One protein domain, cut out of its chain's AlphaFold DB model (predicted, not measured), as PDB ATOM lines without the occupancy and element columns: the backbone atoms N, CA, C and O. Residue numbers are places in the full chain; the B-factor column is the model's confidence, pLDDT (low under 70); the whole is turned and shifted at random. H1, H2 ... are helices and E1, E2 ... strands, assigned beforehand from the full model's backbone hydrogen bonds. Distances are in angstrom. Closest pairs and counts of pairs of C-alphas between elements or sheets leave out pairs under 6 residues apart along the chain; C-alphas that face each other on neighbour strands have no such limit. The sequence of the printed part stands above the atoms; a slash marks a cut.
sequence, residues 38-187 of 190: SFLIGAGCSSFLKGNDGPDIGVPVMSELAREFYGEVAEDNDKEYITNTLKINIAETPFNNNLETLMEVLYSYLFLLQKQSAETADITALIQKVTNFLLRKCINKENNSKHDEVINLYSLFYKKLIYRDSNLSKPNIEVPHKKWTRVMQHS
ATOM      1  N   SER A  38     -32.265 -28.643 -23.651       82.81
ATOM      2  CA  SER A  38     -31.503 -27.880 -22.671       82.81
ATOM      3  C   SER A  38     -30.031 -28.237 -22.787       82.81
ATOM      4  O   SER A  38     -29.677 -29.415 -22.820       82.81
ATOM      5  N   PHE A  39     -29.177 -27.222 -22.839       81.88
ATOM      6  CA  PHE A  39     -27.729 -27.383 -22.820       81.88
ATOM      7  C   PHE A  39     -27.191 -27.028 -21.444       81.88
ATOM      8  O   PHE A  39     -27.484 -25.950 -20.935       81.88
ATOM      9  N   LEU A  40     -26.358 -27.910 -20.893       83.25
ATOM     10  CA  LEU A  40     -25.510 -27.613 -19.748       83.25
ATOM     11  C   LEU A  40     -24.073 -27.471 -20.252       83.25
ATOM     12  O   LEU A  40     -23.434 -28.466 -20.593       83.25
ATOM     13  N   ILE A  41     -23.582 -26.237 -20.344       76.00
ATOM     14  CA  ILE A  41     -22.268 -25.942 -20.930       76.00
ATOM     15  C   ILE A  41     -21.298 -25.561 -19.814       76.00
ATOM     16  O   ILE A  41     -21.495 -24.557 -19.139       76.00
ATOM     17  N   GLY A  42     -20.248 -26.358 -19.610       71.00
ATOM     18  CA  GLY A  42     -19.216 -26.086 -18.606       71.00
ATOM     19  C   GLY A  42     -18.114 -25.143 -19.100       71.00
ATOM     20  O   GLY A  42     -17.976 -24.898 -20.294       71.00
ATOM     21  N   ALA A  43     -17.261 -24.686 -18.177       68.06
ATOM     22  CA  ALA A  43     -16.125 -23.806 -18.478       68.06
ATOM     23  C   ALA A  43     -15.126 -24.397 -19.495       68.06
ATOM     24  O   ALA A  43     -14.495 -23.657 -20.238       68.06
ATOM     25  N   GLY A  44     -15.027 -25.729 -19.592       70.00
ATOM     26  CA  GLY A  44     -14.183 -26.389 -20.597       70.00
ATOM     27  C   GLY A  44     -14.628 -26.123 -22.038       70.00
ATOM     28  O   GLY A  44     -13.805 -26.148 -22.947       70.00
ATOM     29  N   CYS A  45     -15.899 -25.783 -22.259       72.56
ATOM     30  CA  CYS A  45     -16.398 -25.392 -23.577       72.56
ATOM     31  C   CYS A  45     -15.992 -23.963 -23.972       72.56
ATOM     32  O   CYS A  45     -16.321 -23.543 -25.078       72.56
ATOM     33  N   SER A  46     -15.336 -23.222 -23.072       73.19
ATOM     34  CA  SER A  46     -14.749 -21.897 -23.312       73.19
ATOM     35  C   SER A  46     -13.247 -21.938 -23.576       73.19
ATOM     36  O   SER A  46     -12.661 -20.882 -23.811       73.19
ATOM     37  N   SER A  47     -12.632 -23.125 -23.555       78.06
ATOM     38  CA  SER A  47     -11.264 -23.321 -24.040       78.06
ATOM     39  C   SER A  47     -11.240 -23.273 -25.568       78.06
ATOM     40  O   SER A  47     -12.176 -23.736 -26.228       78.06
ATOM     41  N   PHE A  48     -10.197 -22.678 -26.146       78.38
ATOM     42  CA  PHE A  48     -10.031 -22.638 -27.595       78.38
ATOM     43  C   PHE A  48      -8.548 -22.576 -27.949       78.38
ATOM     44  O   PHE A  48      -7.907 -21.530 -27.855       78.38
ATOM     45  N   LEU A  49      -8.021 -23.704 -28.417       75.69
ATOM     46  CA  LEU A  49      -6.671 -23.796 -28.958       75.69
ATOM     47  C   LEU A  49      -6.662 -23.292 -30.400       75.69
ATOM     48  O   LEU A  49      -7.441 -23.747 -31.243       75.69
ATOM     49  N   LYS A  50      -5.771 -22.346 -30.703       72.19
ATOM     50  CA  LYS A  50      -5.614 -21.834 -32.066       72.19
ATOM     51  C   LYS A  50      -4.846 -22.844 -32.931       72.19
ATOM     52  O   LYS A  50      -3.635 -22.742 -33.090       72.19
ATOM     53  N   GLY A  51      -5.551 -23.813 -33.512       70.00
ATOM     54  CA  GLY A  51      -4.940 -24.936 -34.243       70.00
ATOM     55  C   GLY A  51      -4.524 -26.082 -33.311       70.00
ATOM     56  O   GLY A  51      -4.927 -26.100 -32.153       70.00
ATOM     57  N   ASN A  52      -3.743 -27.048 -33.813       62.53
ATOM     58  CA  ASN A  52      -3.391 -28.251 -33.039       62.53
ATOM     59  C   ASN A  52      -2.341 -28.004 -31.938       62.53
ATOM     60  O   ASN A  52      -2.386 -28.700 -30.933       62.53
ATOM     61  N   ASP A  53      -1.466 -27.002 -32.094       64.56
ATOM     62  CA  ASP A  53      -0.367 -26.700 -31.151       64.56
ATOM     63  C   ASP A  53      -0.273 -25.201 -30.796       64.56
ATOM     64  O   ASP A  53       0.750 -24.712 -30.317       64.56
ATOM     65  N   GLY A  54      -1.315 -24.424 -31.104       66.50
ATOM     66  CA  GLY A  54      -1.308 -22.987 -30.837       66.50
ATOM     67  C   GLY A  54      -1.621 -22.641 -29.381       66.50
ATOM     68  O   GLY A  54      -2.134 -23.476 -28.635       66.50
ATOM     69  N   PRO A  55      -1.362 -21.386 -28.974       67.31
ATOM     70  CA  PRO A  55      -1.719 -20.920 -27.641       67.31
ATOM     71  C   PRO A  55      -3.235 -21.022 -27.423       67.31
ATOM     72  O   PRO A  55      -4.019 -20.735 -28.336       67.31
ATOM     73  N   ASP A  56      -3.642 -21.407 -26.211       72.06
ATOM     74  CA  ASP A  56      -5.044 -21.329 -25.797       72.06
ATOM     75  C   ASP A  56      -5.435 -19.853 -25.705       72.06
ATOM     76  O   ASP A  56      -4.869 -19.081 -24.925       72.06
ATOM     77  N   ILE A  57      -6.365 -19.444 -26.563       78.62
ATOM     78  CA  ILE A  57      -6.928 -18.093 -26.560       78.62
ATOM     79  C   ILE A  57      -8.225 -18.033 -25.747       78.62
ATOM     80  O   ILE A  57      -8.734 -16.940 -25.491       78.62
ATOM     81  N   GLY A  58      -8.764 -19.187 -25.347       77.38
ATOM     82  CA  GLY A  58      -9.917 -19.322 -24.469       77.38
ATOM     83  C   GLY A  58      -9.532 -19.381 -22.990       77.38
ATOM     84  O   GLY A  58      -8.424 -19.024 -22.594       77.38
ATOM     85  N   VAL A  59     -10.482 -19.809 -22.155       80.56
ATOM     86  CA  VAL A  59     -10.212 -20.105 -20.739       80.56
ATOM     87  C   VAL A  59      -9.667 -21.533 -20.643       80.56
ATOM     88  O   VAL A  59     -10.380 -22.456 -21.049       80.56
ATOM     89  N   PRO A  60      -8.457 -21.747 -20.088       81.62
ATOM     90  CA  PRO A  60      -7.842 -23.067 -20.075       81.62
ATOM     91  C   PRO A  60      -8.607 -24.060 -19.203       81.62
ATOM     92  O   PRO A  60      -9.266 -23.703 -18.219       81.62
ATOM     93  N   VAL A  61      -8.469 -25.341 -19.533       84.31
ATOM     94  CA  VAL A  61      -8.976 -26.433 -18.696       84.31
ATOM     95  C   VAL A  61      -8.143 -26.592 -17.422       84.31
ATOM     96  O   VAL A  61      -6.967 -26.237 -17.369       84.31
ATOM     97  N   MET A  62      -8.746 -27.174 -16.380       85.94
ATOM     98  CA  MET A  62      -8.122 -27.274 -15.055       85.94
ATOM     99  C   MET A  62      -6.795 -28.052 -15.047       85.94
ATOM    100  O   MET A  62      -5.908 -27.710 -14.270       85.94
ATOM    101  N   SER A  63      -6.632 -29.050 -15.922       87.19
ATOM    102  CA  SER A  63      -5.381 -29.806 -16.053       87.19
ATOM    103  C   SER A  63      -4.229 -28.941 -16.556       87.19
ATOM    104  O   SER A  63      -3.127 -29.015 -16.022       87.19
ATOM    105  N   GLU A  64      -4.495 -28.071 -17.531       87.06
ATOM    106  CA  GLU A  64      -3.500 -27.122 -18.036       87.06
ATOM    107  C   GLU A  64      -3.177 -26.056 -16.991       87.06
ATOM    108  O   GLU A  64      -2.010 -25.746 -16.773       87.06
ATOM    109  N   LEU A  65      -4.193 -25.562 -16.274       89.44
ATOM    110  CA  LEU A  65      -3.988 -24.630 -15.164       89.44
ATOM    111  C   LEU A  65      -3.126 -25.244 -14.057       89.44
ATOM    112  O   LEU A  65      -2.247 -24.566 -13.536       89.44
ATOM    113  N   ALA A  66      -3.353 -26.512 -13.707       91.31
ATOM    114  CA  ALA A  66      -2.553 -27.224 -12.715       91.31
ATOM    115  C   ALA A  66      -1.099 -27.372 -13.171       91.31
ATOM    116  O   ALA A  66      -0.182 -27.017 -12.431       91.31
ATOM    117  N   ARG A  67      -0.890 -27.822 -14.414       90.44
ATOM    118  CA  ARG A  67       0.439 -27.961 -15.015       90.44
ATOM    119  C   ARG A  67       1.202 -26.636 -15.027       90.44
ATOM    120  O   ARG A  67       2.357 -26.606 -14.618       90.44
ATOM    121  N   GLU A  68       0.554 -25.555 -15.455       91.44
ATOM    122  CA  GLU A  68       1.149 -24.217 -15.474       91.44
ATOM    123  C   GLU A  68       1.431 -23.713 -14.055       91.44
ATOM    124  O   GLU A  68       2.519 -23.214 -13.779       91.44
ATOM    125  N   PHE A  69       0.490 -23.886 -13.123       93.94
ATOM    126  CA  PHE A  69       0.674 -23.429 -11.751       93.94
ATOM    127  C   PHE A  69       1.877 -24.106 -11.094       93.94
ATOM    128  O   PHE A  69       2.764 -23.419 -10.603       93.94
ATOM    129  N   TYR A  70       1.958 -25.438 -11.124       92.94
ATOM    130  CA  TYR A  70       3.085 -26.151 -10.517       92.94
ATOM    131  C   TYR A  70       4.391 -25.998 -11.305       92.94
ATOM    132  O   TYR A  70       5.468 -26.101 -10.721       92.94
ATOM    133  N   GLY A  71       4.320 -25.779 -12.617       91.50
ATOM    134  CA  GLY A  71       5.500 -25.616 -13.463       91.50
ATOM    135  C   GLY A  71       6.138 -24.234 -13.355       91.50
ATOM    136  O   GLY A  71       7.358 -24.138 -13.248       91.50
ATOM    137  N   GLU A  72       5.323 -23.180 -13.368       91.56
ATOM    138  CA  GLU A  72       5.779 -21.810 -13.642       91.56
ATOM    139  C   GLU A  72       5.446 -20.806 -12.531       91.56
ATOM    140  O   GLU A  72       6.120 -19.786 -12.411       91.56
ATOM    141  N   VAL A  73       4.405 -21.058 -11.727       92.88
ATOM    142  CA  VAL A  73       3.878 -20.068 -10.764       92.88
ATOM    143  C   VAL A  73       4.219 -20.412  -9.318       92.88
ATOM    144  O   VAL A  73       4.493 -19.515  -8.525       92.88
ATOM    145  N   ALA A  74       4.168 -21.694  -8.966       91.25
ATOM    146  CA  ALA A  74       4.525 -22.189  -7.650       91.25
ATOM    147  C   ALA A  74       6.046 -22.180  -7.492       91.25
ATOM    148  O   ALA A  74       6.772 -22.843  -8.242       91.25
ATOM    149  N   GLU A  75       6.508 -21.448  -6.488       93.50
ATOM    150  CA  GLU A  75       7.913 -21.372  -6.108       93.50
ATOM    151  C   GLU A  75       8.328 -22.664  -5.392       93.50
ATOM    152  O   GLU A  75       7.487 -23.426  -4.902       93.50
ATOM    153  N   ASP A  76       9.632 -22.913  -5.288       90.38
ATOM    154  CA  ASP A  76      10.139 -24.113  -4.613       90.38
ATOM    155  C   ASP A  76       9.682 -24.179  -3.148       90.38
ATOM    156  O   ASP A  76       9.282 -25.244  -2.683       90.38
ATOM    157  N   ASN A  77       9.594 -23.029  -2.469       91.75
ATOM    158  CA  ASN A  77       9.047 -22.929  -1.113       91.75
ATOM    159  C   ASN A  77       7.570 -23.357  -1.037       91.75
ATOM    160  O   ASN A  77       7.172 -24.005  -0.072       91.75
ATOM    161  N   ASP A  78       6.750 -23.035  -2.047       91.75
ATOM    162  CA  ASP A  78       5.339 -23.447  -2.071       91.75
ATOM    163  C   ASP A  78       5.229 -24.969  -2.237       91.75
ATOM    164  O   ASP A  78       4.448 -25.633  -1.553       91.75
ATOM    165  N   LYS A  79       6.029 -25.536  -3.149       91.06
ATOM    166  CA  LYS A  79       6.068 -26.983  -3.418       91.06
ATOM    167  C   LYS A  79       6.567 -27.752  -2.204       91.06
ATOM    168  O   LYS A  79       6.018 -28.807  -1.869       91.06
ATOM    169  N   GLU A  80       7.580 -27.213  -1.535       91.94
ATOM    170  CA  GLU A  80       8.105 -27.764  -0.299       91.94
ATOM    171  C   GLU A  80       7.055 -27.700   0.809       91.94
ATOM    172  O   GLU A  80       6.816 -28.710   1.460       91.94
ATOM    173  N   TYR A  81       6.344 -26.581   0.971       91.44
ATOM    174  CA  TYR A  81       5.255 -26.474   1.943       91.44
ATOM    175  C   TYR A  81       4.162 -27.526   1.696       91.44
ATOM    176  O   TYR A  81       3.738 -28.231   2.614       91.44
ATOM    177  N   ILE A  82       3.738 -27.704   0.442       92.06
ATOM    178  CA  ILE A  82       2.729 -28.710   0.076       92.06
ATOM    179  C   ILE A  82       3.230 -30.137   0.371       92.06
ATOM    180  O   ILE A  82       2.497 -30.957   0.928       92.06
ATOM    181  N   THR A  83       4.488 -30.437   0.058       92.69
ATOM    182  CA  THR A  83       5.038 -31.795   0.202       92.69
ATOM    183  C   THR A  83       5.418 -32.116   1.650       92.69
ATOM    184  O   THR A  83       5.088 -33.180   2.171       92.69
ATOM    185  N   ASN A  84       6.088 -31.193   2.337       92.31
ATOM    186  CA  ASN A  84       6.658 -31.412   3.663       92.31
ATOM    187  C   ASN A  84       5.672 -31.097   4.786       92.31
ATOM    188  O   ASN A  84       5.639 -31.855   5.758       92.31
ATOM    189  N   THR A  85       4.856 -30.049   4.656       90.12
ATOM    190  CA  THR A  85       3.872 -29.673   5.683       90.12
ATOM    191  C   THR A  85       2.564 -30.420   5.475       90.12
ATOM    192  O   THR A  85       2.101 -31.104   6.384       90.12
ATOM    193  N   LEU A  86       1.986 -30.346   4.270       89.69
ATOM    194  CA  LEU A  86       0.679 -30.964   3.993       89.69
ATOM    195  C   LEU A  86       0.770 -32.461   3.680       89.69
ATOM    196  O   LEU A  86      -0.256 -33.137   3.687       89.69
ATOM    197  N   LYS A  87       1.978 -32.984   3.428       92.44
ATOM    198  CA  LYS A  87       2.216 -34.388   3.043       92.44
ATOM    199  C   LYS A  87       1.462 -34.793   1.773       92.44
ATOM    200  O   LYS A  87       1.000 -35.926   1.655       92.44
ATOM    201  N   ILE A  88       1.347 -33.868   0.819       92.12
ATOM    202  CA  ILE A  88       0.654 -34.083  -0.456       92.12
ATOM    203  C   ILE A  88       1.677 -34.289  -1.569       92.12
ATOM    204  O   ILE A  88       2.573 -33.467  -1.755       92.12
ATOM    205  N   ASN A  89       1.502 -35.349  -2.361       91.12
ATOM    206  CA  ASN A  89       2.257 -35.533  -3.595       91.12
ATOM    207  C   ASN A  89       1.555 -34.825  -4.765       91.12
ATOM    208  O   ASN A  89       0.506 -35.266  -5.233       91.12
ATOM    209  N   ILE A  90       2.156 -33.740  -5.256       89.62
ATOM    210  CA  ILE A  90       1.622 -32.936  -6.369       89.62
ATOM    211  C   ILE A  90       1.633 -33.713  -7.698       89.62
ATOM    212  O   ILE A  90       0.804 -33.452  -8.567       89.62
ATOM    213  N   ALA A  91       2.545 -34.676  -7.870       89.25
ATOM    214  CA  ALA A  91       2.673 -35.441  -9.112       89.25
ATOM    215  C   ALA A  91       1.565 -36.494  -9.295       89.25
ATOM    216  O   ALA A  91       1.351 -36.988 -10.406       89.25
ATOM    217  N   GLU A  92       0.844 -36.828  -8.226       91.38
ATOM    218  CA  GLU A  92      -0.196 -37.850  -8.234       91.38
ATOM    219  C   GLU A  92      -1.593 -37.266  -8.472       91.38
ATOM    220  O   GLU A  92      -1.910 -36.125  -8.135       91.38
ATOM    221  N   THR A  93      -2.464 -38.083  -9.061       88.94
ATOM    222  CA  THR A  93      -3.891 -37.775  -9.180       88.94
ATOM    223  C   THR A  93      -4.545 -37.903  -7.800       88.94
ATOM    224  O   THR A  93      -4.281 -38.881  -7.102       88.94
ATOM    225  N   PRO A  94      -5.413 -36.961  -7.386       89.25
ATOM    226  CA  PRO A  94      -6.058 -35.918  -8.196       89.25
ATOM    227  C   PRO A  94      -5.301 -34.585  -8.338       89.25
ATOM    228  O   PRO A  94      -5.737 -33.744  -9.122       89.25
ATOM    229  N   PHE A  95      -4.196 -34.368  -7.624       90.56
ATOM    230  CA  PHE A  95      -3.563 -33.049  -7.504       90.56
ATOM    231  C   PHE A  95      -2.856 -32.571  -8.771       90.56
ATOM    232  O   PHE A  95      -2.903 -31.377  -9.060       90.56
ATOM    233  N   ASN A  96      -2.271 -33.486  -9.548       90.12
ATOM    234  CA  ASN A  96      -1.536 -33.158 -10.773       90.12
ATOM    235  C   ASN A  96      -2.381 -32.462 -11.851       90.12
ATOM    236  O   ASN A  96      -1.867 -31.643 -12.606       90.12
ATOM    237  N   ASN A  97      -3.679 -32.767 -11.897       89.38
ATOM    238  CA  ASN A  97      -4.590 -32.324 -12.950       89.38
ATOM    239  C   ASN A  97      -5.699 -31.397 -12.433       89.38
ATOM    240  O   ASN A  97      -6.549 -30.965 -13.216       89.38
ATOM    241  N   ASN A  98      -5.754 -31.137 -11.124       87.88
ATOM    242  CA  ASN A  98      -6.874 -30.424 -10.527       87.88
ATOM    243  C   ASN A  98      -6.468 -29.499  -9.371       87.88
ATOM    244  O   ASN A  98      -6.338 -29.928  -8.223       87.88
ATOM    245  N   LEU A  99      -6.379 -28.197  -9.660       90.06
ATOM    246  CA  LEU A  99      -6.163 -27.177  -8.629       90.06
ATOM    247  C   LEU A  99      -7.359 -27.008  -7.682       90.06
ATOM    248  O   LEU A  99      -7.161 -26.560  -6.556       90.06
ATOM    249  N   GLU A 100      -8.580 -27.393  -8.083       89.19
ATOM    250  CA  GLU A 100      -9.754 -27.379  -7.192       89.19
ATOM    251  C   GLU A 100      -9.503 -28.263  -5.974       89.19
ATOM    252  O   GLU A 100      -9.698 -27.830  -4.842       89.19
ATOM    253  N   THR A 101      -8.973 -29.463  -6.205       91.31
ATOM    254  CA  THR A 101      -8.683 -30.409  -5.129       91.31
ATOM    255  C   THR A 101      -7.580 -29.903  -4.205       91.31
ATOM    256  O   THR A 101      -7.685 -30.062  -2.992       91.31
ATOM    257  N   LEU A 102      -6.553 -29.232  -4.742       92.19
ATOM    258  CA  LEU A 102      -5.549 -28.581  -3.898       92.19
ATOM    259  C   LEU A 102      -6.195 -27.503  -3.018       92.19
ATOM    260  O   LEU A 102      -5.987 -27.489  -1.807       92.19
ATOM    261  N   MET A 103      -7.002 -26.622  -3.606       93.06
ATOM    262  CA  MET A 103      -7.648 -25.538  -2.868       93.06
ATOM    263  C   MET A 103      -8.592 -26.038  -1.776       93.06
ATOM    264  O   MET A 103      -8.608 -25.464  -0.689       93.06
ATOM    265  N   GLU A 104      -9.351 -27.104  -2.029       92.31
ATOM    266  CA  GLU A 104     -10.201 -27.738  -1.016       92.31
ATOM    267  C   GLU A 104      -9.388 -28.167   0.212       92.31
ATOM    268  O   GLU A 104      -9.792 -27.900   1.349       92.31
ATOM    269  N   VAL A 105      -8.218 -28.776  -0.004       93.69
ATOM    270  CA  VAL A 105      -7.328 -29.181   1.089       93.69
ATOM    271  C   VAL A 105      -6.738 -27.965   1.799       93.69
ATOM    272  O   VAL A 105      -6.752 -27.924   3.029       93.69
ATOM    273  N   LEU A 106      -6.292 -26.947   1.057       93.75
ATOM    274  CA  LEU A 106      -5.742 -25.724   1.643       93.75
ATOM    275  C   LEU A 106      -6.759 -25.010   2.540       93.75
ATOM    276  O   LEU A 106      -6.447 -24.690   3.682       93.75
ATOM    277  N   TYR A 107      -7.995 -24.807   2.080       94.19
ATOM    278  CA  TYR A 107      -9.029 -24.184   2.912       94.19
ATOM    279  C   TYR A 107      -9.405 -25.041   4.122       94.19
ATOM    280  O   TYR A 107      -9.622 -24.506   5.211       94.19
ATOM    281  N   SER A 108      -9.454 -26.364   3.955       93.81
ATOM    282  CA  SER A 108      -9.729 -27.282   5.067       93.81
ATOM    283  C   SER A 108      -8.629 -27.216   6.128       93.81
ATOM    284  O   SER A 108      -8.920 -27.169   7.322       93.81
ATOM    285  N   TYR A 109      -7.365 -27.153   5.709       93.25
ATOM    286  CA  TYR A 109      -6.232 -27.049   6.620       93.25
ATOM    287  C   TYR A 109      -6.136 -25.659   7.271       93.25
ATOM    288  O   TYR A 109      -5.908 -25.572   8.476       93.25
ATOM    289  N   LEU A 110      -6.430 -24.580   6.533       93.88
ATOM    290  CA  LEU A 110      -6.524 -23.220   7.084       93.88
ATOM    291  C   LEU A 110      -7.542 -23.184   8.223       93.88
ATOM    292  O   LEU A 110      -7.257 -22.657   9.297       93.88
ATOM    293  N   PHE A 111      -8.714 -23.780   8.000       94.56
ATOM    294  CA  PHE A 111      -9.759 -23.863   9.011       94.56
ATOM    295  C   PHE A 111      -9.280 -24.582  10.283       94.56
ATOM    296  O   PHE A 111      -9.560 -24.119  11.390       94.56
ATOM    297  N   LEU A 112      -8.523 -25.677  10.149       93.75
ATOM    298  CA  LEU A 112      -7.952 -26.390  11.297       93.75
ATOM    299  C   LEU A 112      -6.949 -25.525  12.070       93.75
ATOM    300  O   LEU A 112      -7.064 -25.413  13.291       93.75
ATOM    301  N   LEU A 113      -6.020 -24.865  11.374       92.75
ATOM    302  CA  LEU A 113      -5.015 -23.995  11.996       92.75
ATOM    303  C   LEU A 113      -5.654 -22.809  12.728       92.75
ATOM    304  O   LEU A 113      -5.275 -22.499  13.857       92.75
ATOM    305  N   GLN A 114      -6.688 -22.204  12.136       92.56
ATOM    306  CA  GLN A 114      -7.462 -21.136  12.773       92.56
ATOM    307  C   GLN A 114      -8.107 -21.595  14.087       92.56
ATOM    308  O   GLN A 114      -8.119 -20.844  15.063       92.56
ATOM    309  N   LYS A 115      -8.623 -22.832  14.147       94.75
ATOM    310  CA  LYS A 115      -9.197 -23.397  15.380       94.75
ATOM    311  C   LYS A 115      -8.153 -23.731  16.439       94.75
ATOM    312  O   LYS A 115      -8.488 -23.735  17.618       94.75
ATOM    313  N   GLN A 116      -6.918 -23.983  16.028       93.12
ATOM    314  CA  GLN A 116      -5.797 -24.264  16.923       93.12
ATOM    315  C   GLN A 116      -5.030 -23.000  17.342       93.12
ATOM    316  O   GLN A 116      -4.070 -23.110  18.098       93.12
ATOM    317  N   SER A 117      -5.433 -21.814  16.863       89.69
ATOM    318  CA  SER A 117      -4.690 -20.555  17.047       89.69
ATOM    319  C   SER A 117      -3.221 -20.659  16.610       89.69
ATOM    320  O   SER A 117      -2.345 -20.018  17.186       89.69
ATOM    321  N   ALA A 118      -2.965 -21.491  15.597       91.25
ATOM    322  CA  ALA A 118      -1.651 -21.694  15.009       91.25
ATOM    323  C   ALA A 118      -1.350 -20.631  13.940       91.25
ATOM    324  O   ALA A 118      -2.221 -19.857  13.536       91.25
ATOM    325  N   GLU A 119      -0.108 -20.605  13.466       91.06
ATOM    326  CA  GLU A 119       0.324 -19.709  12.397       91.06
ATOM    327  C   GLU A 119      -0.361 -20.057  11.064       91.06
ATOM    328  O   GLU A 119      -0.359 -21.204  10.621       91.06
ATOM    329  N   THR A 120      -0.969 -19.055  10.422       93.12
ATOM    330  CA  THR A 120      -1.744 -19.207   9.175       93.12
ATOM    331  C   THR A 120      -1.179 -18.400   8.007       93.12
ATOM    332  O   THR A 120      -1.783 -18.383   6.931       93.12
ATOM    333  N   ALA A 121      -0.047 -17.718   8.191       92.19
ATOM    334  CA  ALA A 121       0.510 -16.806   7.195       92.19
ATOM    335  C   ALA A 121       0.851 -17.536   5.886       92.19
ATOM    336  O   ALA A 121       0.340 -17.160   4.829       92.19
ATOM    337  N   ASP A 122       1.611 -18.630   5.973       90.69
ATOM    338  CA  ASP A 122       2.072 -19.392   4.805       90.69
ATOM    339  C   ASP A 122       0.913 -19.965   3.988       90.69
ATOM    340  O   ASP A 122       0.843 -19.800   2.768       90.69
ATOM    341  N   ILE A 123      -0.054 -20.596   4.661       93.00
ATOM    342  CA  ILE A 123      -1.196 -21.196   3.972       93.00
ATOM    343  C   ILE A 123      -2.105 -20.136   3.347       93.00
ATOM    344  O   ILE A 123      -2.622 -20.334   2.248       93.00
ATOM    345  N   THR A 124      -2.280 -18.990   4.011       93.81
ATOM    346  CA  THR A 124      -3.091 -17.889   3.480       93.81
ATOM    347  C   THR A 124      -2.419 -17.289   2.249       93.81
ATOM    348  O   THR A 124      -3.086 -17.064   1.238       93.81
ATOM    349  N   ALA A 125      -1.095 -17.107   2.291       94.44
ATOM    350  CA  ALA A 125      -0.314 -16.655   1.147       94.44
ATOM    351  C   ALA A 125      -0.427 -17.629  -0.037       94.44
ATOM    352  O   ALA A 125      -0.687 -17.194  -1.162       94.44
ATOM    353  N   LEU A 126      -0.325 -18.941   0.209       94.31
ATOM    354  CA  LEU A 126      -0.476 -19.964  -0.826       94.31
ATOM    355  C   LEU A 126      -1.888 -19.975  -1.433       94.31
ATOM    356  O   LEU A 126      -2.036 -19.967  -2.655       94.31
ATOM    357  N   ILE A 127      -2.936 -19.920  -0.601       94.81
ATOM    358  CA  ILE A 127      -4.333 -19.815  -1.061       94.81
ATOM    359  C   ILE A 127      -4.512 -18.588  -1.952       94.81
ATOM    360  O   ILE A 127      -5.124 -18.674  -3.021       94.81
ATOM    361  N   GLN A 128      -3.973 -17.443  -1.538       94.88
ATOM    362  CA  GLN A 128      -4.107 -16.202  -2.285       94.88
ATOM    363  C   GLN A 128      -3.330 -16.246  -3.604       94.88
ATOM    364  O   GLN A 128      -3.831 -15.767  -4.622       94.88
ATOM    365  N   LYS A 129      -2.158 -16.892  -3.624       95.25
ATOM    366  CA  LYS A 129      -1.362 -17.135  -4.832       95.25
ATOM    367  C   LYS A 129      -2.141 -17.979  -5.850       95.25
ATOM    368  O   LYS A 129      -2.313 -17.536  -6.988       95.25
ATOM    369  N   VAL A 130      -2.703 -19.121  -5.436       94.19
ATOM    370  CA  VAL A 130      -3.541 -19.977  -6.305       94.19
ATOM    371  C   VAL A 130      -4.785 -19.219  -6.787       94.19
ATOM    372  O   VAL A 130      -5.112 -19.234  -7.974       94.19
ATOM    373  N   THR A 131      -5.461 -18.502  -5.887       92.75
ATOM    374  CA  THR A 131      -6.692 -17.756  -6.197       92.75
ATOM    375  C   THR A 131      -6.442 -16.649  -7.219       92.75
ATOM    376  O   THR A 131      -7.180 -16.533  -8.199       92.75
ATOM    377  N   ASN A 132      -5.381 -15.861  -7.033       93.31
ATOM    378  CA  ASN A 132      -5.005 -14.795  -7.959       93.31
ATOM    379  C   ASN A 132      -4.615 -15.352  -9.329       93.31
ATOM    380  O   ASN A 132      -4.994 -14.780 -10.353       93.31
ATOM    381  N   PHE A 133      -3.899 -16.479  -9.355       93.25
ATOM    382  CA  PHE A 133      -3.565 -17.175 -10.592       93.25
ATOM    383  C   PHE A 133      -4.824 -17.598 -11.362       93.25
ATOM    384  O   PHE A 133      -4.986 -17.220 -12.526       93.25
ATOM    385  N   LEU A 134      -5.749 -18.307 -10.704       90.62
ATOM    386  CA  LEU A 134      -7.003 -18.751 -11.317       90.62
ATOM    387  C   LEU A 134      -7.852 -17.568 -11.790       90.62
ATOM    388  O   LEU A 134      -8.352 -17.577 -12.913       90.62
ATOM    389  N   LEU A 135      -7.987 -16.525 -10.968       89.00
ATOM    390  CA  LEU A 135      -8.761 -15.338 -11.321       89.00
ATOM    391  C   LEU A 135      -8.176 -14.638 -12.552       89.00
ATOM    392  O   LEU A 135      -8.922 -14.288 -13.467       89.00
ATOM    393  N   ARG A 136      -6.848 -14.475 -12.613       88.25
ATOM    394  CA  ARG A 136      -6.160 -13.883 -13.768       88.25
ATOM    395  C   ARG A 136      -6.439 -14.675 -15.047       88.25
ATOM    396  O   ARG A 136      -6.778 -14.070 -16.062       88.25
ATOM    397  N   LYS A 137      -6.351 -16.007 -14.983       86.62
ATOM    398  CA  LYS A 137      -6.596 -16.899 -16.128       86.62
ATOM    399  C   LYS A 137      -8.060 -16.914 -16.565       86.62
ATOM    400  O   LYS A 137      -8.328 -16.828 -17.756       86.62
ATOM    401  N   CYS A 138      -9.004 -16.922 -15.626       82.31
ATOM    402  CA  CYS A 138     -10.439 -16.850 -15.922       82.31
ATOM    403  C   CYS A 138     -10.856 -15.504 -16.526       82.31
ATOM    404  O   CYS A 138     -11.706 -15.460 -17.409       82.31
ATOM    405  N   ILE A 139     -10.270 -14.401 -16.051       82.88
ATOM    406  CA  ILE A 139     -10.507 -13.067 -16.614       82.88
ATOM    407  C   ILE A 139      -9.931 -12.964 -18.035       82.88
ATOM    408  O   ILE A 139     -10.464 -12.210 -18.847       82.88
ATOM    409  N   ASN A 140      -8.836 -13.683 -18.310       78.44
ATOM    410  CA  ASN A 140      -8.203 -13.801 -19.623       78.44
ATOM    411  C   ASN A 140      -7.938 -12.447 -20.319       78.44
ATOM    412  O   ASN A 140      -8.016 -12.313 -21.539       78.44
ATOM    413  N   LYS A 141      -7.622 -11.406 -19.532       76.06
ATOM    414  CA  LYS A 141      -7.464 -10.017 -20.012       76.06
ATOM    415  C   LYS A 141      -6.429  -9.876 -21.126       76.06
ATOM    416  O   LYS A 141      -6.581  -9.019 -21.987       76.06
ATOM    417  N   GLU A 142      -5.401 -10.713 -21.104       73.19
ATOM    418  CA  GLU A 142      -4.300 -10.716 -22.072       73.19
ATOM    419  C   GLU A 142      -4.754 -11.149 -23.475       73.19
ATOM    420  O   GLU A 142      -4.185 -10.706 -24.474       73.19
ATOM    421  N   ASN A 143      -5.826 -11.943 -23.560       70.88
ATOM    422  CA  ASN A 143      -6.409 -12.404 -24.818       70.88
ATOM    423  C   ASN A 143      -7.675 -11.623 -25.223       70.88
ATOM    424  O   ASN A 143      -8.140 -11.795 -26.351       70.88
ATOM    425  N   ASN A 144      -8.170 -10.699 -24.377       65.00
ATOM    426  CA  ASN A 144      -9.424  -9.954 -24.592       65.00
ATOM    427  C   ASN A 144      -9.521  -9.191 -25.920       65.00
ATOM    428  O   ASN A 144     -10.609  -9.032 -26.468       65.00
ATOM    429  N   SER A 145      -8.393  -8.742 -26.466       58.41
ATOM    430  CA  SER A 145      -8.325  -8.011 -27.737       58.41
ATOM    431  C   SER A 145      -8.227  -8.906 -28.981       58.41
ATOM    432  O   SER A 145      -8.235  -8.387 -30.093       58.41
ATOM    433  N   LYS A 146      -8.137 -10.237 -28.825       60.94
ATOM    434  CA  LYS A 146      -7.945 -11.217 -29.916       60.94
ATOM    435  C   LYS A 146      -9.154 -12.153 -30.111       60.94
ATOM    436  O   LYS A 146      -9.036 -13.194 -30.752       60.94
ATOM    437  N   HIS A 147     -10.308 -11.810 -29.538       62.88
ATOM    438  CA  HIS A 147     -11.437 -12.722 -29.308       62.88
ATOM    439  C   HIS A 147     -12.473 -12.861 -30.426       62.88
ATOM    440  O   HIS A 147     -13.472 -13.549 -30.214       62.88
ATOM    441  N   ASP A 148     -12.258 -12.288 -31.610       71.50
ATOM    442  CA  ASP A 148     -13.248 -12.411 -32.683       71.50
ATOM    443  C   ASP A 148     -13.544 -13.879 -33.009       71.50
ATOM    444  O   ASP A 148     -14.698 -14.235 -33.192       71.50
ATOM    445  N   GLU A 149     -12.550 -14.769 -32.999       77.12
ATOM    446  CA  GLU A 149     -12.749 -16.193 -33.314       77.12
ATOM    447  C   GLU A 149     -13.639 -16.915 -32.282       77.12
ATOM    448  O   GLU A 149     -14.616 -17.566 -32.661       77.12
ATOM    449  N   VAL A 150     -13.355 -16.761 -30.982       77.25
ATOM    450  CA  VAL A 150     -14.112 -17.418 -29.896       77.25
ATOM    451  C   VAL A 150     -15.517 -16.828 -29.785       77.25
ATOM    452  O   VAL A 150     -16.502 -17.564 -29.709       77.25
ATOM    453  N   ILE A 151     -15.637 -15.498 -29.841       78.94
ATOM    454  CA  ILE A 151     -16.935 -14.814 -29.821       78.94
ATOM    455  C   ILE A 151     -17.750 -15.194 -31.058       78.94
ATOM    456  O   ILE A 151     -18.944 -15.470 -30.935       78.94
ATOM    457  N   ASN A 152     -17.130 -15.271 -32.239       82.88
ATOM    458  CA  ASN A 152     -17.807 -15.719 -33.453       82.88
ATOM    459  C   ASN A 152     -18.250 -17.175 -33.346       82.88
ATOM    460  O   ASN A 152     -19.363 -17.481 -33.766       82.88
ATOM    461  N   LEU A 153     -17.447 -18.065 -32.757       83.19
ATOM    462  CA  LEU A 153     -17.834 -19.455 -32.524       83.19
ATOM    463  C   LEU A 153     -19.088 -19.542 -31.645       83.19
ATOM    464  O   LEU A 153     -20.065 -20.191 -32.032       83.19
ATOM    465  N   TYR A 154     -19.107 -18.831 -30.513       80.06
ATOM    466  CA  TYR A 154     -20.295 -18.745 -29.664       80.06
ATOM    467  C   TYR A 154     -21.478 -18.126 -30.410       80.06
ATOM    468  O   TYR A 154     -22.567 -18.696 -30.423       80.06
ATOM    469  N   SER A 155     -21.273 -17.001 -31.093       82.88
ATOM    470  CA  SER A 155     -22.308 -16.322 -31.879       82.88
ATOM    471  C   SER A 155     -22.920 -17.247 -32.931       82.88
ATOM    472  O   SER A 155     -24.141 -17.324 -33.052       82.88
ATOM    473  N   LEU A 156     -22.098 -18.008 -33.657       85.19
ATOM    474  CA  LEU A 156     -22.545 -18.995 -34.639       85.19
ATOM    475  C   LEU A 156     -23.333 -20.131 -33.986       85.19
ATOM    476  O   LEU A 156     -24.343 -20.557 -34.543       85.19
ATOM    477  N   PHE A 157     -22.905 -20.603 -32.815       84.00
ATOM    478  CA  PHE A 157     -23.639 -21.604 -32.046       84.00
ATOM    479  C   PHE A 157     -25.034 -21.098 -31.649       84.00
ATOM    480  O   PHE A 157     -26.033 -21.728 -31.999       84.00
ATOM    481  N   TYR A 158     -25.130 -19.921 -31.020       80.88
ATOM    482  CA  TYR A 158     -26.415 -19.329 -30.634       80.88
ATOM    483  C   TYR A 158     -27.299 -19.013 -31.848       80.88
ATOM    484  O   TYR A 158     -28.496 -19.290 -31.819       80.88
ATOM    485  N   LYS A 159     -26.730 -18.500 -32.947       83.75
ATOM    486  CA  LYS A 159     -27.467 -18.282 -34.204       83.75
ATOM    487  C   LYS A 159     -28.079 -19.583 -34.711       83.75
ATOM    488  O   LYS A 159     -29.271 -19.615 -34.991       83.75
ATOM    489  N   LYS A 160     -27.302 -20.669 -34.783       82.00
ATOM    490  CA  LYS A 160     -27.800 -21.984 -35.226       82.00
ATOM    491  C   LYS A 160     -28.924 -22.520 -34.337       82.00
ATOM    492  O   LYS A 160     -29.835 -23.154 -34.852       82.00
ATOM    493  N   LEU A 161     -28.888 -22.235 -33.036       77.62
ATOM    494  CA  LEU A 161     -29.969 -22.593 -32.115       77.62
ATOM    495  C   LEU A 161     -31.244 -21.772 -32.332       77.62
ATOM    496  O   LEU A 161     -32.340 -22.313 -32.216       77.62
ATOM    497  N   ILE A 162     -31.111 -20.481 -32.642       75.12
ATOM    498  CA  ILE A 162     -32.249 -19.589 -32.914       75.12
ATOM    499  C   ILE A 162     -32.896 -19.913 -34.264       75.12
ATOM    500  O   ILE A 162     -34.118 -19.904 -34.361       75.12
ATOM    501  N   TYR A 163     -32.092 -20.221 -35.287       73.19
ATOM    502  CA  TYR A 163     -32.566 -20.615 -36.622       73.19
ATOM    503  C   TYR A 163     -33.098 -22.052 -36.692       73.19
ATOM    504  O   TYR A 163     -33.366 -22.557 -37.781       73.19
ATOM    505  N   ARG A 164     -33.254 -22.717 -35.545       73.62
ATOM    506  CA  ARG A 164     -34.025 -23.952 -35.463       73.62
ATOM    507  C   ARG A 164     -35.465 -23.696 -35.925       73.62
ATOM    508  O   ARG A 164     -35.951 -22.571 -35.824       73.62
ATOM    509  N   ASP A 165     -36.131 -24.742 -36.419       68.44
ATOM    510  CA  ASP A 165     -37.542 -24.697 -36.812       68.44
ATOM    511  C   ASP A 165     -38.367 -23.905 -35.782       68.44
ATOM    512  O   ASP A 165     -38.378 -24.229 -34.590       68.44
ATOM    513  N   SER A 166     -39.043 -22.854 -36.257       63.88
ATOM    514  CA  SER A 166     -39.844 -21.935 -35.444       63.88
ATOM    515  C   SER A 166     -40.991 -22.620 -34.695       63.88
ATOM    516  O   SER A 166     -41.542 -22.037 -33.764       63.88
ATOM    517  N   ASN A 167     -41.353 -23.845 -35.088       69.25
ATOM    518  CA  ASN A 167     -42.357 -24.673 -34.419       69.25
ATOM    519  C   ASN A 167     -41.820 -25.391 -33.166       69.25
ATOM    520  O   ASN A 167     -42.600 -25.932 -32.374       69.25
ATOM    521  N   LEU A 168     -40.499 -25.423 -32.970       71.38
ATOM    522  CA  LEU A 168     -39.864 -26.000 -31.788       71.38
ATOM    523  C   LEU A 168     -39.718 -24.934 -30.693       71.38
ATOM    524  O   LEU A 168     -39.544 -23.748 -30.965       71.38
ATOM    525  N   SER A 169     -39.795 -25.347 -29.423       72.38
ATOM    526  CA  SER A 169     -39.647 -24.400 -28.307       72.38
ATOM    527  C   SER A 169     -38.242 -23.785 -28.297       72.38
ATOM    528  O   SER A 169     -37.324 -24.336 -28.897       72.38
ATOM    529  N   LYS A 170     -38.023 -22.636 -27.657       72.69
ATOM    530  CA  LYS A 170     -36.658 -22.089 -27.584       72.69
ATOM    531  C   LYS A 170     -35.799 -22.986 -26.679       72.69
ATOM    532  O   LYS A 170     -36.259 -23.324 -25.592       72.69
ATOM    533  N   PRO A 171     -34.590 -23.391 -27.107       75.88
ATOM    534  CA  PRO A 171     -33.714 -24.189 -26.265       75.88
ATOM    535  C   PRO A 171     -33.230 -23.375 -25.062       75.88
ATOM    536  O   PRO A 171     -32.906 -22.193 -25.195       75.88
ATOM    537  N   ASN A 172     -33.145 -24.023 -23.902       75.19
ATOM    538  CA  ASN A 172     -32.582 -23.424 -22.697       75.19
ATOM    539  C   ASN A 172     -31.076 -23.680 -22.655       75.19
ATOM    540  O   ASN A 172     -30.608 -24.770 -22.980       75.19
ATOM    541  N   ILE A 173     -30.301 -22.677 -22.263       73.44
ATOM    542  CA  ILE A 173     -28.847 -22.800 -22.143       73.44
ATOM    543  C   ILE A 173     -28.488 -22.389 -20.728       73.44
ATOM    544  O   ILE A 173     -28.607 -21.222 -20.361       73.44
ATOM    545  N   GLU A 174     -28.071 -23.369 -19.941       71.88
ATOM    546  CA  GLU A 174     -27.616 -23.187 -18.576       71.88
ATOM    547  C   GLU A 174     -26.094 -23.270 -18.557       71.88
ATOM    548  O   GLU A 174     -25.481 -24.265 -18.954       71.88
ATOM    549  N   VAL A 175     -25.472 -22.200 -18.078       60.56
ATOM    550  CA  VAL A 175     -24.070 -22.233 -17.682       60.56
ATOM    551  C   VAL A 175     -24.087 -22.520 -16.185       60.56
ATOM    552  O   VAL A 175     -24.602 -21.696 -15.425       60.56
ATOM    553  N   PRO A 176     -23.592 -23.682 -15.727       51.41
ATOM    554  CA  PRO A 176     -23.551 -23.968 -14.313       51.41
ATOM    555  C   PRO A 176     -22.603 -22.961 -13.669       51.41
ATOM    556  O   PRO A 176     -21.385 -23.025 -13.845       51.41
ATOM    557  N   HIS A 177     -23.163 -22.033 -12.898       42.44
ATOM    558  CA  HIS A 177     -22.401 -21.261 -11.931       42.44
ATOM    559  C   HIS A 177     -21.870 -22.252 -10.886       42.44
ATOM    560  O   HIS A 177     -22.546 -22.583  -9.914       42.44
ATOM    561  N   LYS A 178     -20.679 -22.815 -11.125       41.44
ATOM    562  CA  LYS A 178     -20.013 -23.680 -10.147       41.44
ATOM    563  C   LYS A 178     -19.822 -22.913  -8.826       41.44
ATOM    564  O   LYS A 178     -19.598 -21.704  -8.835       41.44
ATOM    565  N   LYS A 179     -19.832 -23.665  -7.716       40.22
ATOM    566  CA  LYS A 179     -19.572 -23.315  -6.296       40.22
ATOM    567  C   LYS A 179     -18.545 -22.200  -6.002       40.22
ATOM    568  O   LYS A 179     -18.579 -21.634  -4.913       40.22
ATOM    569  N   TRP A 180     -17.654 -21.885  -6.934       39.66
ATOM    570  CA  TRP A 180     -16.560 -20.922  -6.823       39.66
ATOM    571  C   TRP A 180     -16.984 -19.496  -6.470       39.66
ATOM    572  O   TRP A 180     -16.309 -18.852  -5.671       39.66
ATOM    573  N   THR A 181     -18.127 -19.015  -6.969       37.72
ATOM    574  CA  THR A 181     -18.659 -17.703  -6.555       37.72
ATOM    575  C   THR A 181     -19.013 -17.678  -5.072       37.72
ATOM    576  O   THR A 181     -18.802 -16.663  -4.420       37.72
ATOM    577  N   ARG A 182     -19.467 -18.800  -4.503       31.78
ATOM    578  CA  ARG A 182     -19.819 -18.896  -3.079       31.78
ATOM    579  C   ARG A 182     -18.583 -18.963  -2.177       31.78
ATOM    580  O   ARG A 182     -18.577 -18.330  -1.128       31.78
ATOM    581  N   VAL A 183     -17.539 -19.683  -2.602       38.62
ATOM    582  CA  VAL A 183     -16.268 -19.807  -1.858       38.62
ATOM    583  C   VAL A 183     -15.478 -18.491  -1.882       38.62
ATOM    584  O   VAL A 183     -14.996 -18.051  -0.840       38.62
ATOM    585  N   MET A 184     -15.422 -17.806  -3.031       36.53
ATOM    586  CA  MET A 184     -14.737 -16.508  -3.139       36.53
ATOM    587  C   MET A 184     -15.515 -15.348  -2.498       36.53
ATOM    588  O   MET A 184     -14.906 -14.414  -1.986       36.53
ATOM    589  N   GLN A 185     -16.852 -15.396  -2.452       39.31
ATOM    590  CA  GLN A 185     -17.639 -14.383  -1.730       39.31
ATOM    591  C   GLN A 185     -17.471 -14.465  -0.207       39.31
ATOM    592  O   GLN A 185     -17.602 -13.447   0.463       39.31
ATOM    593  N   HIS A 186     -17.163 -15.642   0.352       38.25
ATOM    594  CA  HIS A 186     -16.915 -15.795   1.796       38.25
ATOM    595  C   HIS A 186     -15.498 -15.383   2.224       38.25
ATOM    596  O   HIS A 186     -15.247 -15.253   3.415       38.25
ATOM    597  N   SER A 187     -14.583 -15.156   1.278       35.59
ATOM    598  CA  SER A 187     -13.207 -14.701   1.538       35.59
ATOM    599  C   SER A 187     -12.996 -13.201   1.268       35.59
ATOM    600  O   SER A 187     -11.890 -12.699   1.436       35.59
TER     601      SER A 187
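AT A GLANCE: This is residues 38 to 187 of the 190 residues of an uncharacterized protein of Acidimicrobiales bacterium (UniProt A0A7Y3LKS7). A cluster of helices makes one end of a loose, elongated body: H4 and H5 form a helical hairpin, H2 crosses H5 at a steep tilt and meets H4 in a corner at Leu 99, where H4 begins, and H3 is near H5. Away from this cluster the body thins into an open frame, with H6 along one side and the short strand pair E1 and E2 along another, and residues 163 to 169 stick out at the far tip. The printed part has 150 residues with seven named helices and two named strands, in the order E1, H1, H2, H3, H4, H5, H6, E2, H7; the sheet is E1 beside E2, parallel, and the class is mostly helix. The radius of gyration of the C-alphas is 19.2 A, and the spans are 63 by 34 by 28 A.

IN THESE COORDINATES: E1, residues 38 to 40, begins at C-alpha 38 (-31.503, -27.880, -22.671). H1 is residues 43 to 46, H2 residues 62 to 73, 14.6 A long, and H3 residues 76 to 85, 13.3 A. H4, residues 99 to 115, is 24.5 A long and begins at C-alpha 99 (-6.163, -27.177, -8.629). H5, residues 121 to 139, is 26.5 A long, and H6, residues 148 to 162, is 20.3 A. E2 is residues 172 to 174, and H7, residues 180 to 185, ends at C-alpha 185 (-17.639, -14.383, -1.730).

HOW THE PARTS SIT: E1 and E2 are parallel at 14 degrees; N 39 and O 172 are within hydrogen-bond range at 2.8 A, as are N 174 and O 39 at 2.8 A. They make a strand-helix-strand unit, two parallel neighbour strands with H1 to H6 between them along the chain. H1 and H6 are close but not clearly touching, the closest C-alphas, of Ser 46 and Val 150, being 8.0 A apart. H2 touches H4 with residues 62 to 66 alone, closest at the C-alphas of Ala 66 and Leu 99, 5.5 A, at a steep tilt of 67 degrees. H2 touches H5, closest at the C-alphas of Phe 69 and Phe 133, 7.6 A, at a steep tilt of 57 degrees, opposite ways. H3 and H5 are close but not clearly touching, the closest C-alphas, of Asp 78 and Leu 126, being 6.9 A apart. H4 and H5 form a hairpin and touch, closest at the C-alphas of Leu 110 and Ile 123, 6.5 A; they run opposite ways at a shallow tilt of 32 degrees, only just short of steep. H7 touches no helix. In H2 to H7 every O i to N i+4 pair is within hydrogen-bond range; H1 is too short for such a pair.

THE WHOLE: The two C-alphas farthest apart, those of Ala 118 and Asn 167, are 64.1 A apart. The printed part has no cut. The links H1 to H2 and H3 to H4 are long. The mean pLDDT of the printed part is 80.4; it is under 70 at residues 43, 52 to 55, 144 to 147, 165 to 167 and 175 to 187, and H7 has a mean of 37.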